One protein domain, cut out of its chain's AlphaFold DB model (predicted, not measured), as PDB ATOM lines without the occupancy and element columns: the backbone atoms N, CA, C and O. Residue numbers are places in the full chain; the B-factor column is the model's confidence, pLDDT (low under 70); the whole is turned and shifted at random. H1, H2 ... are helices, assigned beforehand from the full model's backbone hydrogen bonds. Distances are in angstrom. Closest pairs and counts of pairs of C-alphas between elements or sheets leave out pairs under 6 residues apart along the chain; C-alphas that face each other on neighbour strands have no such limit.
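What this domain is: This is residues 35 to 168 of the 313 residues of an uncharacterized protein of Coniochaeta ligniaria NRRL 30616 (UniProt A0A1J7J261). The longest helix, H1, runs along one side of an elongated body of helices, with H2 and H3 lengthwise beside it, H5 packed on H2, and H6 beyond H3, nearly parallel to it. Two helices lie crosswise: short H4, packed on H1 toward its last residues, and H7, which lies beyond H4 across that end of the body. The printed part has 134 residues with seven named helices, H1 to H7 in order, and no named strand; the class is all helix. The whole is compact, with a radius of gyration of the C-alphas of 15.5 A, and spans 51 by 32 by 26 A.

Where its parts are: H1 is residues 35 to 64, 44.1 A from first to last C-alpha, and begins with C-alpha 35 at (22.936, 16.463, 63.347). H2 is residues 75 to 88, 20.2 A long. H3, residues 95 to 111, measures 24.7 A and begins with C-alpha 95 at (28.347, 11.807, 52.130). H4 is residues 113 to 120 and H5 residues 126 to 131. H6 is residues 134 to 146, 18.3 A long. H7, residues 149 to 168, measures 28.2 A and ends with C-alpha 168 at (26.820, -2.359, 17.854).

How they stand to each other: H1 and H2 form a helical hairpin at a shallow tilt of 31 degrees, opposite ways; they touch through residues 54 to 58 and 75 to 79 alone, closest at the C-alphas of Trp 58 and Pro 75, 6.9 A. Residues 42 to 56 of H1 touch H3, with the C-alphas of Val 46 and Leu 99 closest at 4.9 A, at a shallow tilt of 28 degrees, the same way. H4 touches H1 about perpendicular, at 85 degrees, with the C-alphas of Leu 57 and Ser 116 closest at 5.9 A. H3 and H4 only just touch, and only at the corner, with 3 pairs of C-alphas within 8 A, the closest being Leu 109 and Ser 116 at 6.1 A. H5 touches H2, with the C-alphas of Leu 82 and Ala 126 closest at 4.7 A. H6 touches H4 at a steep tilt of 67 degrees, with the C-alphas of Phe 115 and Val 141 closest at 6.2 A. H7 touches no helix; it is close to but not clearly touching H4, with the C-alphas of Ala 118 and Leu 156 closest at 6.8 A. H1 and H7 are apart. Every O i to N i+4 pair is within hydrogen-bond range in H1 to H6, and 15 of 16 in H7.

The domain as a whole: The two C-alphas farthest apart, those of Ser 35 and Ala 150, are 51.7 A from each other. The printed part has no cut and no long link. The mean pLDDT of the printed part is 79.9; residues 35 to 39, 65 to 74, 90 to 93 and 160 to 168 are under 70.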
ATOM      1  N   SER A  35      22.453  17.503  64.275       46.50
ATOM      2  CA  SER A  35      22.936  16.463  63.347       46.50
ATOM      3  C   SER A  35      22.048  16.335  62.103       46.50
ATOM      4  O   SER A  35      22.561  16.366  60.994       46.50
ATOM      5  N   LEU A  36      20.716  16.349  62.257       49.56
ATOM      6  CA  LEU A  36      19.772  16.258  61.128       49.56
ATOM      7  C   LEU A  36      19.875  17.434  60.139       49.56
ATOM      8  O   LEU A  36      19.640  17.266  58.943       49.56
ATOM      9  N   SER A  37      20.225  18.632  60.620       58.91
ATOM     10  CA  SER A  37      20.429  19.810  59.763       58.91
ATOM     11  C   SER A  37      21.775  19.797  59.035       58.91
ATOM     12  O   SER A  37      21.856  20.289  57.908       58.91
ATOM     13  N   LYS A  38      22.814  19.211  59.645       60.03
ATOM     14  CA  LYS A  38      24.135  19.047  59.023       60.03
ATOM     15  C   LYS A  38      24.087  18.033  57.886       60.03
ATOM     16  O   LYS A  38      24.562  18.355  56.800       60.03
ATOM     17  N   ASP A  39      23.415  16.904  58.091       67.94
ATOM     18  CA  ASP A  39      23.261  15.873  57.058       67.94
ATOM     19  C   ASP A  39      22.417  16.399  55.883       67.94
ATOM     20  O   ASP A  39      22.798  16.261  54.723       67.94
ATOM     21  N   GLN A  40      21.336  17.148  56.152       76.81
ATOM     22  CA  GLN A  40      20.584  17.827  55.085       76.81
ATOM     23  C   GLN A  40      21.408  18.876  54.324       76.81
ATOM     24  O   GLN A  40      21.201  19.062  53.123       76.81
ATOM     25  N   GLY A  41      22.298  19.600  55.006       80.19
ATOM     26  CA  GLY A  41      23.200  20.557  54.368       80.19
ATOM     27  C   GLY A  41      24.199  19.867  53.440       80.19
ATOM     28  O   GLY A  41      24.431  20.336  52.325       80.19
ATOM     29  N   LEU A  42      24.730  18.726  53.876       82.19
ATOM     30  CA  LEU A  42      25.698  17.931  53.136       82.19
ATOM     31  C   LEU A  42      25.077  17.275  51.895       82.19
ATOM     32  O   LEU A  42      25.604  17.450  50.798       82.19
ATOM     33  N   ILE A  43      23.899  16.659  52.029       84.19
ATOM     34  CA  ILE A  43      23.135  16.091  50.903       84.19
ATOM     35  C   ILE A  43      22.857  17.163  49.836       84.19
ATOM     36  O   ILE A  43      23.044  16.941  48.638       84.19
ATOM     37  N   LYS A  44      22.460  18.372  50.259       87.56
ATOM     38  CA  LYS A  44      22.263  19.502  49.335       87.56
ATOM     39  C   LYS A  44      23.567  19.917  48.656       87.56
ATOM     40  O   LYS A  44      23.556  20.208  47.462       87.56
ATOM     41  N   ALA A  45      24.677  19.955  49.391       88.25
ATOM     42  CA  ALA A  45      25.979  20.305  48.833       88.25
ATOM     43  C   ALA A  45      26.445  19.281  47.783       88.25
ATOM     44  O   ALA A  45      26.910  19.691  46.716       88.25
ATOM     45  N   VAL A  46      26.257  17.980  48.039       88.94
ATOM     46  CA  VAL A  46      26.538  16.902  47.076       88.94
ATOM     47  C   VAL A  46      25.724  17.111  45.803       88.94
ATOM     48  O   VAL A  46      26.307  17.220  44.725       88.94
ATOM     49  N   ALA A  47      24.405  17.293  45.926       88.44
ATOM     50  CA  ALA A  47      23.524  17.511  44.778       88.44
ATOM     51  C   ALA A  47      23.935  18.735  43.935       88.44
ATOM     52  O   ALA A  47      23.888  18.702  42.704       88.44
ATOM     53  N   VAL A  48      24.386  19.818  44.581       92.62
ATOM     54  CA  VAL A  48      24.894  21.014  43.886       92.62
ATOM     55  C   VAL A  48      26.175  20.708  43.106       92.62
ATOM     56  O   VAL A  48      26.319  21.157  41.966       92.62
ATOM     57  N   LYS A  49      27.118  19.958  43.689       92.94
ATOM     58  CA  LYS A  49      28.375  19.604  43.013       92.94
ATOM     59  C   LYS A  49      28.158  18.607  41.882       92.94
ATOM     60  O   LYS A  49      28.723  18.809  40.810       92.94
ATOM     61  N   GLN A  50      27.300  17.613  42.090       90.94
ATOM     62  CA  GLN A  50      26.892  16.660  41.064       90.94
ATOM     63  C   GLN A  50      26.255  17.387  39.876       90.94
ATOM     64  O   GLN A  50      26.715  17.216  38.751       90.94
ATOM     65  N   ARG A  51      25.286  18.287  40.111       91.38
ATOM     66  CA  ARG A  51      24.683  19.093  39.035       91.38
ATOM     67  C   ARG A  51      25.729  19.914  38.284       91.38
ATOM     68  O   ARG A  51      25.738  19.921  37.062       91.38
ATOM     69  N   ARG A  52      26.641  20.578  38.997       92.81
ATOM     70  CA  ARG A  52      27.681  21.389  38.349       92.81
ATOM     71  C   ARG A  52      28.620  20.546  37.486       92.81
ATOM     72  O   ARG A  52      28.982  20.979  36.400       92.81
ATOM     73  N   PHE A  53      29.003  19.362  37.959       92.19
ATOM     74  CA  PHE A  53      29.769  18.403  37.169       92.19
ATOM     75  C   PHE A  53      29.005  18.002  35.897       92.19
ATOM     76  O   PHE A  53      29.572  18.052  34.805       92.19
ATOM     77  N   GLN A  54      27.707  17.707  36.023       90.38
ATOM     78  CA  GLN A  54      26.844  17.377  34.889       90.38
ATOM     79  C   GLN A  54      26.773  18.506  33.857       90.38
ATOM     80  O   GLN A  54      27.004  18.270  32.672       90.38
ATOM     81  N   ASP A  55      26.527  19.737  34.308       90.62
ATOM     82  CA  ASP A  55      26.434  20.918  33.444       90.62
ATOM     83  C   ASP A  55      27.726  21.145  32.640       90.62
ATOM     84  O   ASP A  55      27.682  21.582  31.491       90.62
ATOM     85  N   MET A  56      28.894  20.859  33.223       90.94
ATOM     86  CA  MET A  56      30.182  21.033  32.543       90.94
ATOM     87  C   MET A  56      30.426  19.989  31.454       90.94
ATOM     88  O   MET A  56      30.943  20.334  30.386       90.94
ATOM     89  N   LEU A  57      30.035  18.735  31.694       88.94
ATOM     90  CA  LEU A  57      30.094  17.711  30.653       88.94
ATOM     91  C   LEU A  57      29.094  18.008  29.535       88.94
ATOM     92  O   LEU A  57      29.478  17.916  28.375       88.94
ATOM     93  N   TRP A  58      27.876  18.457  29.852       87.56
ATOM     94  CA  TRP A  58      26.901  18.871  28.836       87.56
ATOM     95  C   TRP A  58      27.404  20.026  27.973       87.56
ATOM     96  O   TRP A  58      27.385  19.926  26.755       87.56
ATOM     97  N   ARG A  59      27.982  21.073  28.573       87.69
ATOM     98  CA  ARG A  59      28.601  22.163  27.796       87.69
ATOM     99  C   ARG A  59      29.709  21.675  26.868       87.69
ATOM    100  O   ARG A  59      29.860  22.197  25.770       87.69
ATOM    101  N   THR A  60      30.497  20.702  27.323       86.69
ATOM    102  CA  THR A  60      31.558  20.113  26.500       86.69
ATOM    103  C   THR A  60      30.950  19.294  25.361       86.69
ATOM    104  O   THR A  60      31.377  19.438  24.220       86.69
ATOM    105  N   HIS A  61      29.931  18.487  25.648       83.38
ATOM    106  CA  HIS A  61      29.195  17.714  24.655       83.38
ATOM    107  C   HIS A  61      28.608  18.624  23.565       83.38
ATOM    108  O   HIS A  61      28.895  18.422  22.390       83.38
ATOM    109  N   ASP A  62      27.892  19.680  23.954       83.38
ATOM    110  CA  ASP A  62      27.266  20.629  23.026       83.38
ATOM    111  C   ASP A  62      28.305  21.378  22.179       83.38
ATOM    112  O   ASP A  62      28.066  21.685  21.017       83.38
ATOM    113  N   SER A  63      29.496  21.645  22.732       81.38
ATOM    114  CA  SER A  63      30.593  22.259  21.969       81.38
ATOM    115  C   SER A  63      31.223  21.328  20.929       81.38
ATOM    116  O   SER A  63      31.877  21.803  20.005       81.38
ATOM    117  N   LEU A  64      31.049  20.014  21.085       76.12
ATOM    118  CA  LEU A  64      31.625  18.984  20.216       76.12
ATOM    119  C   LEU A  64      30.618  18.419  19.215       76.12
ATOM    120  O   LEU A  64      31.026  17.718  18.285       76.12
ATOM    121  N   GLU A  65      29.330  18.723  19.392       65.00
ATOM    122  CA  GLU A  65      28.250  18.376  18.475       65.00
ATOM    123  C   GLU A  65      28.505  19.042  17.107       65.00
ATOM    124  O   GLU A  65      28.131  20.182  16.852       65.00
ATOM    125  N   GLY A  66      29.229  18.330  16.237       57.66
ATOM    126  CA  GLY A  66      29.620  18.786  14.899       57.66
ATOM    127  C   GLY A  66      31.120  18.717  14.588       57.66
ATOM    128  O   GLY A  66      31.477  18.714  13.414       57.66
ATOM    129  N   GLU A  67      32.004  18.615  15.590       63.00
ATOM    130  CA  GLU A  67      33.458  18.481  15.359       63.00
ATOM    131  C   GLU A  67      33.925  17.028  15.218       63.00
ATOM    132  O   GLU A  67      34.931  16.751  14.562       63.00
ATOM    133  N   LEU A  68      33.217  16.098  15.854       58.97
ATOM    134  CA  LEU A  68      33.552  14.679  15.878       58.97
ATOM    135  C   LEU A  68      32.317  13.910  15.401       58.97
ATOM    136  O   LEU A  68      31.368  13.703  16.155       58.97
ATOM    137  N   GLU A  69      32.298  13.549  14.115       51.06
ATOM    138  CA  GLU A  69      31.231  12.739  13.520       51.06
ATOM    139  C   GLU A  69      31.106  11.405  14.271       51.06
ATOM    140  O   GLU A  69      31.997  10.558  14.223       51.06
ATOM    141  N   GLY A  70      29.972  11.208  14.944       53.03
ATOM    142  CA  GLY A  70      29.585   9.921  15.511       53.03
ATOM    143  C   GLY A  70      29.849   9.777  17.009       53.03
ATOM    144  O   GLY A  70      30.949   9.456  17.442       53.03
ATOM    145  N   ALA A  71      28.759   9.874  17.771       52.75
ATOM    146  CA  ALA A  71      28.563   9.191  19.048       52.75
ATOM    147  C   ALA A  71      29.514   9.572  20.197       52.75
ATOM    148  O   ALA A  71      30.140   8.701  20.790       52.75
ATOM    149  N   ALA A  72      29.531  10.842  20.609       59.22
ATOM    150  CA  ALA A  72      29.778  11.088  22.029       59.22
ATOM    151  C   ALA A  72      28.610  10.442  22.815       59.22
ATOM    152  O   ALA A  72      27.454  10.783  22.539       59.22
ATOM    153  N   PRO A  73      28.833   9.455  23.705       59.03
ATOM    154  CA  PRO A  73      27.792   8.925  24.575       59.03
ATOM    155  C   PRO A  73      27.044  10.034  25.310       59.03
ATOM    156  O   PRO A  73      27.619  11.023  25.768       59.03
ATOM    157  N   VAL A  74      25.734   9.828  25.449       64.75
ATOM    158  CA  VAL A  74      24.873  10.722  26.218       64.75
ATOM    159  C   VAL A  74      25.375  10.729  27.668       64.75
ATOM    160  O   VAL A  74      25.389   9.666  28.298       64.75
ATOM    161  N   PRO A  75      25.721  11.897  28.240       73.06
ATOM    162  CA  PRO A  75      26.287  11.998  29.589       73.06
ATOM    163  C   PRO A  75      25.452  11.312  30.689       73.06
ATOM    164  O   PRO A  75      25.981  10.888  31.712       73.06
ATOM    165  N   ASN A  76      24.141  11.159  30.479       77.19
ATOM    166  CA  ASN A  76      23.206  10.599  31.459       77.19
ATOM    167  C   ASN A  76      23.499   9.148  31.857       77.19
ATOM    168  O   ASN A  76      23.359   8.810  33.033       77.19
ATOM    169  N   GLU A  77      23.890   8.285  30.914       79.31
ATOM    170  CA  GLU A  77      24.219   6.889  31.236       79.31
ATOM    171  C   GLU A  77      25.465   6.827  32.125       79.31
ATOM    172  O   GLU A  77      25.446   6.178  33.171       79.31
ATOM    173  N   PHE A  78      26.479   7.627  31.784       84.75
ATOM    174  CA  PHE A  78      27.694   7.783  32.577       84.75
ATOM    175  C   PHE A  78      27.401   8.262  34.009       84.75
ATOM    176  O   PHE A  78      27.920   7.694  34.968       84.75
ATOM    177  N   PHE A  79      26.541   9.273  34.189       85.50
ATOM    178  CA  PHE A  79      26.208   9.772  35.530       85.50
ATOM    179  C   PHE A  79      25.508   8.728  36.394       85.50
ATOM    180  O   PHE A  79      25.847   8.586  37.567       85.50
ATOM    181  N   ASN A  80      24.553   7.998  35.817       85.31
ATOM    182  CA  ASN A  80      23.808   6.970  36.540       85.31
ATOM    183  C   ASN A  80      24.720   5.817  36.974       85.31
ATOM    184  O   ASN A  80      24.527   5.242  38.044       85.31
ATOM    185  N   GLU A  81      25.695   5.449  36.146       86.31
ATOM    186  CA  GLU A  81      26.691   4.444  36.512       86.31
ATOM    187  C   GLU A  81      27.640   4.952  37.595       86.31
ATOM    188  O   GLU A  81      27.882   4.237  38.565       86.31
ATOM    189  N   LEU A  82      28.115   6.194  37.484       87.94
ATOM    190  CA  LEU A  82      29.023   6.785  38.467       87.94
ATOM    191  C   LEU A  82      28.356   6.881  39.843       87.94
ATOM    192  O   LEU A  82      28.951   6.511  40.850       87.94
ATOM    193  N   GLU A  83      27.097   7.313  39.885       86.88
ATOM    194  CA  GLU A  83      26.315   7.375  41.120       86.88
ATOM    195  C   GLU A  83      26.139   5.987  41.748       86.88
ATOM    196  O   GLU A  83      26.362   5.822  42.945       86.88
ATOM    197  N   LYS A  84      25.823   4.961  40.950       85.44
ATOM    198  CA  LYS A  84      25.734   3.580  41.452       85.44
ATOM    199  C   LYS A  84      27.057   3.084  42.021       85.44
ATOM    200  O   LYS A  84      27.040   2.341  42.996       85.44
ATOM    201  N   VAL A  85      28.183   3.431  41.404       85.75
ATOM    202  CA  VAL A  85      29.508   3.011  41.875       85.75
ATOM    203  C   VAL A  85      29.802   3.659  43.223       85.75
ATOM    204  O   VAL A  85      30.097   2.946  44.175       85.75
ATOM    205  N   LEU A  86      29.613   4.976  43.331       85.00
ATOM    206  CA  LEU A  86      29.860   5.716  44.570       85.00
ATOM    207  C   LEU A  86      28.923   5.288  45.710       85.00
ATOM    208  O   LEU A  86      29.354   5.208  46.849       85.00
ATOM    209  N   LEU A  87      27.657   4.969  45.426       79.94
ATOM    210  CA  LEU A  87      26.706   4.542  46.463       79.94
ATOM    211  C   LEU A  87      26.882   3.079  46.904       79.94
ATOM    212  O   LEU A  87      26.445   2.718  47.994       79.94
ATOM    213  N   ASN A  88      27.471   2.227  46.060       79.06
ATOM    214  CA  ASN A  88      27.713   0.820  46.393       79.06
ATOM    215  C   ASN A  88      29.073   0.587  47.063       79.06
ATOM    216  O   ASN A  88      29.273  -0.470  47.664       79.06
ATOM    217  N   ASP A  89      30.011   1.523  46.933       73.62
ATOM    218  CA  ASP A  89      31.334   1.407  47.528       73.62
ATOM    219  C   ASP A  89      31.293   1.760  49.022       73.62
ATOM    220  O   ASP A  89      30.801   2.818  49.420       73.62
ATOM    221  N   GLN A  90      31.822   0.871  49.867       63.81
ATOM    222  CA  GLN A  90      31.886   1.102  51.314       63.81
ATOM    223  C   GLN A  90      32.779   2.297  51.655       63.81
ATOM    224  O   GLN A  90      32.501   2.988  52.635       63.81
ATOM    225  N   ASP A  91      33.789   2.570  50.825       67.25
ATOM    226  CA  ASP A  91      34.693   3.706  51.004       67.25
ATOM    227  C   ASP A  91      33.993   5.051  50.729       67.25
ATOM    228  O   ASP A  91      34.472   6.086  51.179       67.25
ATOM    229  N   TYR A  92      32.846   5.056  50.042       66.00
ATOM    230  CA  TYR A  92      32.045   6.249  49.737       66.00
ATOM    231  C   TYR A  92      30.689   6.273  50.455       66.00
ATOM    232  O   TYR A  92      29.874   7.159  50.204       66.00
ATOM    233  N   ALA A  93      30.457   5.361  51.405       64.69
ATOM    234  CA  ALA A  93      29.236   5.332  52.211       64.69
ATOM    235  C   ALA A  93      29.024   6.617  53.044       64.69
ATOM    236  O   ALA A  93      27.930   6.852  53.559       64.69
ATOM    237  N   GLU A  94      30.062   7.448  53.179       76.50
ATOM    238  CA  GLU A  94      29.998   8.758  53.815       76.50
ATOM    239  C   GLU A  94      29.781   9.882  52.788       76.50
ATOM    240  O   GLU A  94      30.624  10.143  51.925       76.50
ATOM    241  N   ASP A  95      28.699  10.646  52.964       76.25
ATOM    242  CA  ASP A  95      28.347  11.807  52.130       76.25
ATOM    243  C   ASP A  95      29.486  12.847  52.004       76.25
ATOM    244  O   ASP A  95      29.576  13.567  51.007       76.25
ATOM    245  N   ILE A  96      30.380  12.938  53.001       81.44
ATOM    246  CA  ILE A  96      31.543  13.846  52.986       81.44
ATOM    247  C   ILE A  96      32.533  13.431  51.892       81.44
ATOM    248  O   ILE A  96      33.026  14.284  51.152       81.44
ATOM    249  N   LEU A  97      32.791  12.131  51.751       85.44
ATOM    250  CA  LEU A  97      33.732  11.600  50.765       85.44
ATOM    251  C   LEU A  97      33.176  11.752  49.348       85.44
ATOM    252  O   LEU A  97      33.899  12.155  48.434       85.44
ATOM    253  N   VAL A  98      31.867  11.548  49.179       86.19
ATOM    254  CA  VAL A  98      31.163  11.820  47.917       86.19
ATOM    255  C   VAL A  98      31.228  13.310  47.558       86.19
ATOM    256  O   VAL A  98      31.497  13.668  46.406       86.19
ATOM    257  N   LEU A  99      31.035  14.205  48.535       89.19
ATOM    258  CA  LEU A  99      31.160  15.646  48.315       89.19
ATOM    259  C   LEU A  99      32.578  16.039  47.882       89.19
ATOM    260  O   LEU A  99      32.736  16.844  46.953       89.19
ATOM    261  N   ASP A 100      33.601  15.499  48.541       89.38
ATOM    262  CA  ASP A 100      35.005  15.768  48.228       89.38
ATOM    263  C   ASP A 100      35.392  15.249  46.840       89.38
ATOM    264  O   ASP A 100      36.118  15.932  46.101       89.38
ATOM    265  N   PHE A 101      34.857  14.092  46.448       91.25
ATOM    266  CA  PHE A 101      35.022  13.523  45.118       91.25
ATOM    267  C   PHE A 101      34.451  14.447  44.036       91.25
ATOM    268  O   PHE A 101      35.205  14.952  43.197       91.25
ATOM    269  N   TYR A 102      33.157  14.783  44.101       92.19
ATOM    270  CA  TYR A 102      32.540  15.676  43.111       92.19
ATOM    271  C   TYR A 102      33.156  17.078  43.125       92.19
ATOM    272  O   TYR A 102      33.330  17.697  42.074       92.19
ATOM    273  N   SER A 103      33.543  17.589  44.297       92.31
ATOM    274  CA  SER A 103      34.246  18.872  44.397       92.31
ATOM    275  C   SER A 103      35.604  18.847  43.699       92.31
ATOM    276  O   SER A 103      36.001  19.854  43.111       92.31
ATOM    277  N   SER A 104      36.311  17.717  43.750       91.88
ATOM    278  CA  SER A 104      37.588  17.534  43.056       91.88
ATOM    279  C   SER A 104      37.386  17.442  41.545       91.88
ATOM    280  O   SER A 104      38.085  18.134  40.807       91.88
ATOM    281  N   LEU A 105      36.390  16.676  41.087       92.38
ATOM    282  CA  LEU A 105      36.075  16.559  39.662       92.38
ATOM    283  C   LEU A 105      35.692  17.903  39.042       92.38
ATOM    284  O   LEU A 105      36.240  18.262  38.007       92.38
ATOM    285  N   VAL A 106      34.829  18.688  39.695       93.50
ATOM    286  CA  VAL A 106      34.462  20.028  39.201       93.50
ATOM    287  C   VAL A 106      35.704  20.900  39.003       93.50
ATOM    288  O   VAL A 106      35.866  21.491  37.940       93.50
ATOM    289  N   LYS A 107      36.620  20.933  39.979       92.94
ATOM    290  CA  LYS A 107      37.872  21.700  39.858       92.94
ATOM    291  C   LYS A 107      38.751  21.207  38.711       92.94
ATOM    292  O   LYS A 107      39.445  21.999  38.084       92.94
ATOM    293  N   ILE A 108      38.766  19.904  38.451       92.25
ATOM    294  CA  ILE A 108      39.530  19.329  37.342       92.25
ATOM    295  C   ILE A 108      38.934  19.759  36.002       92.25
ATOM    296  O   ILE A 108      39.675  20.251  35.153       92.25
ATOM    297  N   LEU A 109      37.613  19.639  35.833       90.62
ATOM    298  CA  LEU A 109      36.941  20.033  34.592       90.62
ATOM    299  C   LEU A 109      37.064  21.537  34.314       90.62
ATOM    300  O   LEU A 109      37.078  21.949  33.160       90.62
ATOM    301  N   GLU A 110      37.172  22.367  35.358       89.81
ATOM    302  CA  GLU A 110      37.404  23.813  35.213       89.81
ATOM    303  C   GLU A 110      38.782  24.125  34.623       89.81
ATOM    304  O   GLU A 110      38.944  25.137  33.948       89.81
ATOM    305  N   ASN A 111      39.762  23.252  34.864       88.31
ATOM    306  CA  ASN A 111      41.148  23.454  34.453       88.31
ATOM    307  C   ASN A 111      41.537  22.658  33.199       88.31
ATOM    308  O   ASN A 111      42.527  22.996  32.555       88.31
ATOM    309  N   SER A 112      40.794  21.603  32.848       87.75
ATOM    310  CA  SER A 112      41.112  20.728  31.716       87.75
ATOM    311  C   SER A 112      39.859  20.315  30.949       87.75
ATOM    312  O   SER A 112      39.137  19.399  31.343       87.75
ATOM    313  N   SER A 113      39.644  20.947  29.792       86.12
ATOM    314  CA  SER A 113      38.595  20.547  28.844       86.12
ATOM    315  C   SER A 113      38.841  19.152  28.265       86.12
ATOM    316  O   SER A 113      37.893  18.412  28.016       86.12
ATOM    317  N   ARG A 114      40.108  18.749  28.107       88.38
ATOM    318  CA  ARG A 114      40.478  17.413  27.616       88.38
ATOM    319  C   ARG A 114      40.016  16.302  28.546       88.38
ATOM    320  O   ARG A 114      39.616  15.250  28.066       88.38
ATOM    321  N   PHE A 115      40.000  16.534  29.857       90.75
ATOM    322  CA  PHE A 115      39.457  15.548  30.788       90.75
ATOM    323  C   PHE A 115      37.946  15.351  30.579       90.75
ATOM    324  O   PHE A 115      37.480  14.214  30.541       90.75
ATOM    325  N   SER A 116      37.190  16.433  30.337       88.88
ATOM    326  CA  SER A 116      35.775  16.342  29.942       88.88
ATOM    327  C   SER A 116      35.597  15.542  28.647       88.88
ATOM    328  O   SER A 116      34.732  14.675  28.575       88.88
ATOM    329  N   MET A 117      36.436  15.793  27.636       87.31
ATOM    330  CA  MET A 117      36.406  15.052  26.367       87.31
ATOM    331  C   MET A 117      36.727  13.568  26.562       87.31
ATOM    332  O   MET A 117      36.058  12.716  25.989       87.31
ATOM    333  N   ALA A 118      37.711  13.240  27.400       87.62
ATOM    334  CA  ALA A 118      38.077  11.858  27.689       87.62
ATOM    335  C   ALA A 118      36.916  11.077  28.330       87.62
ATOM    336  O   ALA A 118      36.658   9.936  27.946       87.62
ATOM    337  N   ILE A 119      36.167  11.705  29.241       88.44
ATOM    338  CA  ILE A 119      34.936  11.124  29.795       88.44
ATOM    339  C   ILE A 119      33.892  10.923  28.687       88.44
ATOM    340  O   ILE A 119      33.361   9.826  28.522       88.44
ATOM    341  N   LEU A 120      33.621  11.967  27.901       84.19
ATOM    342  CA  LEU A 120      32.568  11.951  26.884       84.19
ATOM    343  C   LEU A 120      32.825  11.001  25.719       84.19
ATOM    344  O   LEU A 120      31.869  10.638  25.060       84.19
ATOM    345  N   PHE A 121      34.065  10.612  25.438       80.62
ATOM    346  CA  PHE A 121      34.396   9.662  24.367       80.62
ATOM    347  C   PHE A 121      34.705   8.256  24.896       80.62
ATOM    348  O   PHE A 121      35.191   7.404  24.153       80.62
ATOM    349  N   GLY A 122      34.440   8.008  26.183       78.69
ATOM    350  CA  GLY A 122      34.608   6.691  26.793       78.69
ATOM    351  C   GLY A 122      36.062   6.276  27.025       78.69
ATOM    352  O   GLY A 122      36.309   5.105  27.300       78.69
ATOM    353  N   LEU A 123      37.031   7.204  26.960       84.38
ATOM    354  CA  LEU A 123      38.400   6.927  27.424       84.38
ATOM    355  C   LEU A 123      38.436   6.654  28.929       84.38
ATOM    356  O   LEU A 123      39.286   5.899  29.391       84.38
ATOM    357  N   ILE A 124      37.519   7.275  29.671       87.81
ATOM    358  CA  ILE A 124      37.315   7.053  31.099       87.81
ATOM    359  C   ILE A 124      35.867   6.613  31.287       87.81
ATOM    360  O   ILE A 124      34.948   7.395  31.044       87.81
ATOM    361  N   ASN A 125      35.651   5.373  31.725       86.38
ATOM    362  CA  ASN A 125      34.310   4.906  32.069       86.38
ATOM    363  C   ASN A 125      33.948   5.252  33.526       86.38
ATOM    364  O   ASN A 125      34.807   5.576  34.350       86.38
ATOM    365  N   ALA A 126      32.654   5.212  33.843       86.88
ATOM    366  CA  ALA A 126      32.142   5.629  35.146       86.88
ATOM    367  C   ALA A 126      32.626   4.732  36.297       86.88
ATOM    368  O   ALA A 126      32.906   5.222  37.392       86.88
ATOM    369  N   GLN A 127      32.757   3.427  36.041       85.25
ATOM    370  CA  GLN A 127      33.236   2.458  37.024       85.25
ATOM    371  C   GLN A 127      34.698   2.699  37.398       85.25
ATOM    372  O   GLN A 127      35.040   2.702  38.577       85.25
ATOM    373  N   GLU A 128      35.545   2.947  36.404       86.19
ATOM    374  CA  GLU A 128      36.944   3.309  36.593       86.19
ATOM    375  C   GLU A 128      37.061   4.626  37.351       86.19
ATOM    376  O   GLU A 128      37.758   4.681  38.360       86.19
ATOM    377  N   LEU A 129      36.336   5.665  36.926       89.25
ATOM    378  CA  LEU A 129      36.414   6.971  37.576       89.25
ATOM    379  C   LEU A 129      35.989   6.916  39.050       89.25
ATOM    380  O   LEU A 129      36.629   7.551  39.884       89.25
ATOM    381  N   GLY A 130      34.934   6.160  39.375       86.00
ATOM    382  CA  GLY A 130      34.456   6.006  40.751       86.00
ATOM    383  C   GLY A 130      35.414   5.225  41.657       86.00
ATOM    384  O   GLY A 130      35.437   5.464  42.859       86.00
ATOM    385  N   GLN A 131      36.236   4.334  41.092       85.81
ATOM    386  CA  GLN A 131      37.218   3.528  41.833       85.81
ATOM    387  C   GLN A 131      38.619   4.154  41.879       85.81
ATOM    388  O   GLN A 131      39.475   3.700  42.641       85.81
ATOM    389  N   MET A 132      38.876   5.177  41.062       87.88
ATOM    390  CA  MET A 132      40.170   5.846  41.012       87.88
ATOM    391  C   MET A 132      40.426   6.685  42.259       87.88
ATOM    392  O   MET A 132      39.587   7.456  42.730       87.88
ATOM    393  N   LYS A 133      41.662   6.611  42.743       86.44
ATOM    394  CA  LYS A 133      42.164   7.497  43.790       86.44
ATOM    395  C   LYS A 133      42.444   8.884  43.232       86.44
ATOM    396  O   LYS A 133      42.735   9.066  42.049       86.44
ATOM    397  N   ARG A 134      42.456   9.881  44.117       85.19
ATOM    398  CA  ARG A 134      42.748  11.275  43.756       85.19
ATOM    399  C   ARG A 134      44.078  11.424  43.007       85.19
ATOM    400  O   ARG A 134      44.166  12.224  42.076       85.19
ATOM    401  N   GLU A 135      45.104  10.672  43.396       87.69
ATOM    402  CA  GLU A 135      46.420  10.700  42.755       87.69
ATOM    403  C   GLU A 135      46.370  10.141  41.329       87.69
ATOM    404  O   GLU A 135      47.012  10.686  40.434       87.69
ATOM    405  N   GLU A 136      45.577   9.093  41.102       88.44
ATOM    406  CA  GLU A 136      45.390   8.474  39.786       88.44
ATOM    407  C   GLU A 136      44.657   9.429  38.846       88.44
ATOM    408  O   GLU A 136      45.119   9.673  37.731       88.44
ATOM    409  N   ILE A 137      43.596  10.072  39.342       89.25
ATOM    410  CA  ILE A 137      42.892  11.130  38.612       89.25
ATOM    411  C   ILE A 137      43.859  12.276  38.286       89.25
ATOM    412  O   ILE A 137      43.916  12.735  37.148       89.25
ATOM    413  N   SER A 138      44.667  12.730  39.251       89.00
ATOM    414  CA  SER A 138      45.634  13.805  39.004       89.00
ATOM    415  C   SER A 138      46.677  13.433  37.949       89.00
ATOM    416  O   SER A 138      47.122  14.324  37.223       89.00
ATOM    417  N   ASN A 139      47.097  12.171  37.883       90.94
ATOM    418  CA  ASN A 139      48.045  11.709  36.874       90.94
ATOM    419  C   ASN A 139      47.404  11.693  35.485       90.94
ATOM    420  O   ASN A 139      48.016  12.204  34.554       90.94
ATOM    421  N   LEU A 140      46.157  11.226  35.367       90.31
ATOM    422  CA  LEU A 140      45.402  11.270  34.109       90.31
ATOM    423  C   LEU A 140      45.217  12.697  33.594       90.31
ATOM    424  O   LEU A 140      45.419  12.977  32.416       90.31
ATOM    425  N   VAL A 141      44.869  13.628  34.483       91.94
ATOM    426  CA  VAL A 141      44.700  15.041  34.115       91.94
ATOM    427  C   VAL A 141      45.997  15.627  33.562       91.94
ATOM    428  O   VAL A 141      45.953  16.362  32.578       91.94
ATOM    429  N   LYS A 142      47.143  15.294  34.170       90.19
ATOM    430  CA  LYS A 142      48.459  15.712  33.670       90.19
ATOM    431  C   LYS A 142      48.783  15.053  32.339       90.19
ATOM    432  O   LYS A 142      49.154  15.753  31.412       90.19
ATOM    433  N   GLU A 143      48.571  13.748  32.222       89.38
ATOM    434  CA  GLU A 143      48.829  12.994  30.995       89.38
ATOM    435  C   GLU A 143      48.060  13.575  29.801       89.38
ATOM    436  O   GLU A 143      48.658  13.878  28.772       89.38
ATOM    437  N   TYR A 144      46.756  13.827  29.945       90.31
ATOM    438  CA  TYR A 144      45.967  14.468  28.886       90.31
ATOM    439  C   TYR A 144      46.320  15.948  28.687       90.31
ATOM    440  O   TYR A 144      46.193  16.476  27.580       90.31
ATOM    441  N   GLY A 145      46.753  16.636  29.744       87.31
ATOM    442  CA  GLY A 145      47.239  18.013  29.668       87.31
ATOM    443  C   GLY A 145      48.532  18.141  28.857       87.31
ATOM    444  O   GLY A 145      48.645  19.047  28.033       87.31
ATOM    445  N   ASP A 146      49.459  17.204  29.043       89.56
ATOM    446  CA  ASP A 146      50.781  17.190  28.413       89.56
ATOM    447  C   ASP A 146      50.755  16.591  26.994       89.56
ATOM    448  O   ASP A 146      51.662  16.838  26.196       89.56
ATOM    449  N   MET A 147      49.713  15.825  26.654       91.19
ATOM    450  CA  MET A 147      49.526  15.244  25.325       91.19
ATOM    451  C   MET A 147      49.287  16.327  24.266       91.19
ATOM    452  O   MET A 147      48.536  17.285  24.479       91.19
ATOM    453  N   ASP A 148      49.904  16.173  23.093       91.62
ATOM    454  CA  ASP A 148      49.625  17.062  21.973       91.62
ATOM    455  C   ASP A 148      48.203  16.842  21.435       91.62
ATOM    456  O   ASP A 148      47.627  15.756  21.520       91.62
ATOM    457  N   GLU A 149      47.626  17.902  20.873       86.19
ATOM    458  CA  GLU A 149      46.225  17.919  20.448       86.19
ATOM    459  C   GLU A 149      45.915  16.875  19.363       86.19
ATOM    460  O   GLU A 149      44.836  16.281  19.363       86.19
ATOM    461  N   ALA A 150      46.855  16.615  18.448       86.06
ATOM    462  CA  ALA A 150      46.647  15.660  17.363       86.06
ATOM    463  C   ALA A 150      46.639  14.218  17.890       86.06
ATOM    464  O   ALA A 150      45.749  13.437  17.541       86.06
ATOM    465  N   THR A 151      47.584  13.884  18.770       88.38
ATOM    466  CA  THR A 151      47.648  12.582  19.444       88.38
ATOM    467  C   THR A 151      46.437  12.365  20.344       88.38
ATOM    468  O   THR A 151      45.847  11.281  20.328       88.38
ATOM    469  N   PHE A 152      46.003  13.395  21.074       89.81
ATOM    470  CA  PHE A 152      44.809  13.307  21.908       89.81
ATOM    471  C   PHE A 152      43.557  13.021  21.066       89.81
ATOM    472  O   PHE A 152      42.820  12.079  21.362       89.81
ATOM    473  N   ARG A 153      43.365  13.732  19.945       83.88
ATOM    474  CA  ARG A 153      42.253  13.476  19.010       83.88
ATOM    475  C   ARG A 153      42.290  12.066  18.414       83.88
ATOM    476  O   ARG A 153      41.252  11.408  18.363       83.88
ATOM    477  N   GLN A 154      43.458  11.557  18.011       84.88
ATOM    478  CA  GLN A 154      43.574  10.162  17.557       84.88
ATOM    479  C   GLN A 154      43.206   9.159  18.657       84.88
ATOM    480  O   GLN A 154      42.559   8.147  18.383       84.88
ATOM    481  N   THR A 155      43.588   9.450  19.900       85.81
ATOM    482  CA  THR A 155      43.291   8.603  21.061       85.81
ATOM    483  C   THR A 155      41.787   8.554  21.340       85.81
ATOM    484  O   THR A 155      41.242   7.464  21.518       85.81
ATOM    485  N   LEU A 156      41.099   9.700  21.268       83.50
ATOM    486  CA  LEU A 156      39.634   9.780  21.362       83.50
ATOM    487  C   LEU A 156      38.942   8.962  20.261       83.50
ATOM    488  O   LEU A 156      38.061   8.154  20.550       83.50
ATOM    489  N   LEU A 157      39.368   9.121  19.002       77.94
ATOM    490  CA  LEU A 157      38.791   8.390  17.865       77.94
ATOM    491  C   LEU A 157      38.987   6.875  17.991       77.94
ATOM    492  O   LEU A 157      38.095   6.098  17.649       77.94
ATOM    493  N   ARG A 158      40.143   6.435  18.493       77.25
ATOM    494  CA  ARG A 158      40.406   5.013  18.732       77.25
ATOM    495  C   ARG A 158      39.480   4.444  19.806       77.25
ATOM    496  O   ARG A 158      38.887   3.393  19.585       77.25
ATOM    497  N   ALA A 159      39.330   5.144  20.927       70.56
ATOM    498  CA  ALA A 159      38.459   4.709  22.015       70.56
ATOM    499  C   ALA A 159      36.986   4.656  21.598       70.56
ATOM    500  O   ALA A 159      36.296   3.687  21.912       70.56
ATOM    501  N   ASN A 160      36.524   5.627  20.810       65.44
ATOM    502  CA  ASN A 160      35.163   5.621  20.282       65.44
ATOM    503  C   ASN A 160      34.893   4.392  19.392       65.44
ATOM    504  O   ASN A 160      33.877   3.718  19.542       65.44
ATOM    505  N   ASN A 161      35.842   4.028  18.524       63.31
ATOM    506  CA  ASN A 161      35.723   2.836  17.679       63.31
ATOM    507  C   ASN A 161      35.685   1.535  18.501       63.31
ATOM    508  O   ASN A 161      34.848   0.671  18.235       63.31
ATOM    509  N   ASP A 162      36.518   1.421  19.538       57.22
ATOM    510  CA  ASP A 162      36.527   0.254  20.432       57.22
ATOM    511  C   ASP A 162      35.214   0.136  21.240       57.22
ATOM    512  O   ASP A 162      34.701  -0.967  21.447       57.22
ATOM    513  N   THR A 163      34.619   1.268  21.630       51.31
ATOM    514  CA  THR A 163      33.354   1.327  22.390       51.31
ATOM    515  C   THR A 163      32.138   1.079  21.488       51.31
ATOM    516  O   THR A 163      31.212   0.349  21.853       51.31
ATOM    517  N   SER A 164      32.160   1.583  20.249       44.72
ATOM    518  CA  SER A 164      31.117   1.337  19.242       44.72
ATOM    519  C   SER A 164      30.964  -0.149  18.898       44.72
ATOM    520  O   SER A 164      29.860  -0.601  18.595       44.72
ATOM    521  N   HIS A 165      32.029  -0.946  19.042       32.59
ATOM    522  CA  HIS A 165      31.986  -2.389  18.821       32.59
ATOM    523  C   HIS A 165      31.246  -3.149  19.941       32.59
ATOM    524  O   HIS A 165      30.722  -4.242  19.704       32.59
ATOM    525  N   VAL A 166      31.158  -2.559  21.139       39.25
ATOM    526  CA  VAL A 166      30.383  -3.081  22.277       39.25
ATOM    527  C   VAL A 166      28.905  -2.701  22.141       39.25
ATOM    528  O   VAL A 166      28.034  -3.540  22.371       39.25
ATOM    529  N   HIS A 167      28.594  -1.490  21.664       30.91
ATOM    530  CA  HIS A 167      27.207  -1.041  21.474       30.91
ATOM    531  C   HIS A 167      26.562  -1.497  20.151       30.91
ATOM    532  O   HIS A 167      25.338  -1.649  20.094       30.91
ATOM    533  N   ALA A 168      27.341  -1.796  19.105       29.41
ATOM    534  CA  ALA A 168      26.820  -2.359  17.854       29.41
ATOM    535  C   ALA A 168      26.248  -3.777  18.039       29.41
ATOM    536  O   ALA A 168      25.273  -4.137  17.378       29.41
TER     537      ALA A 168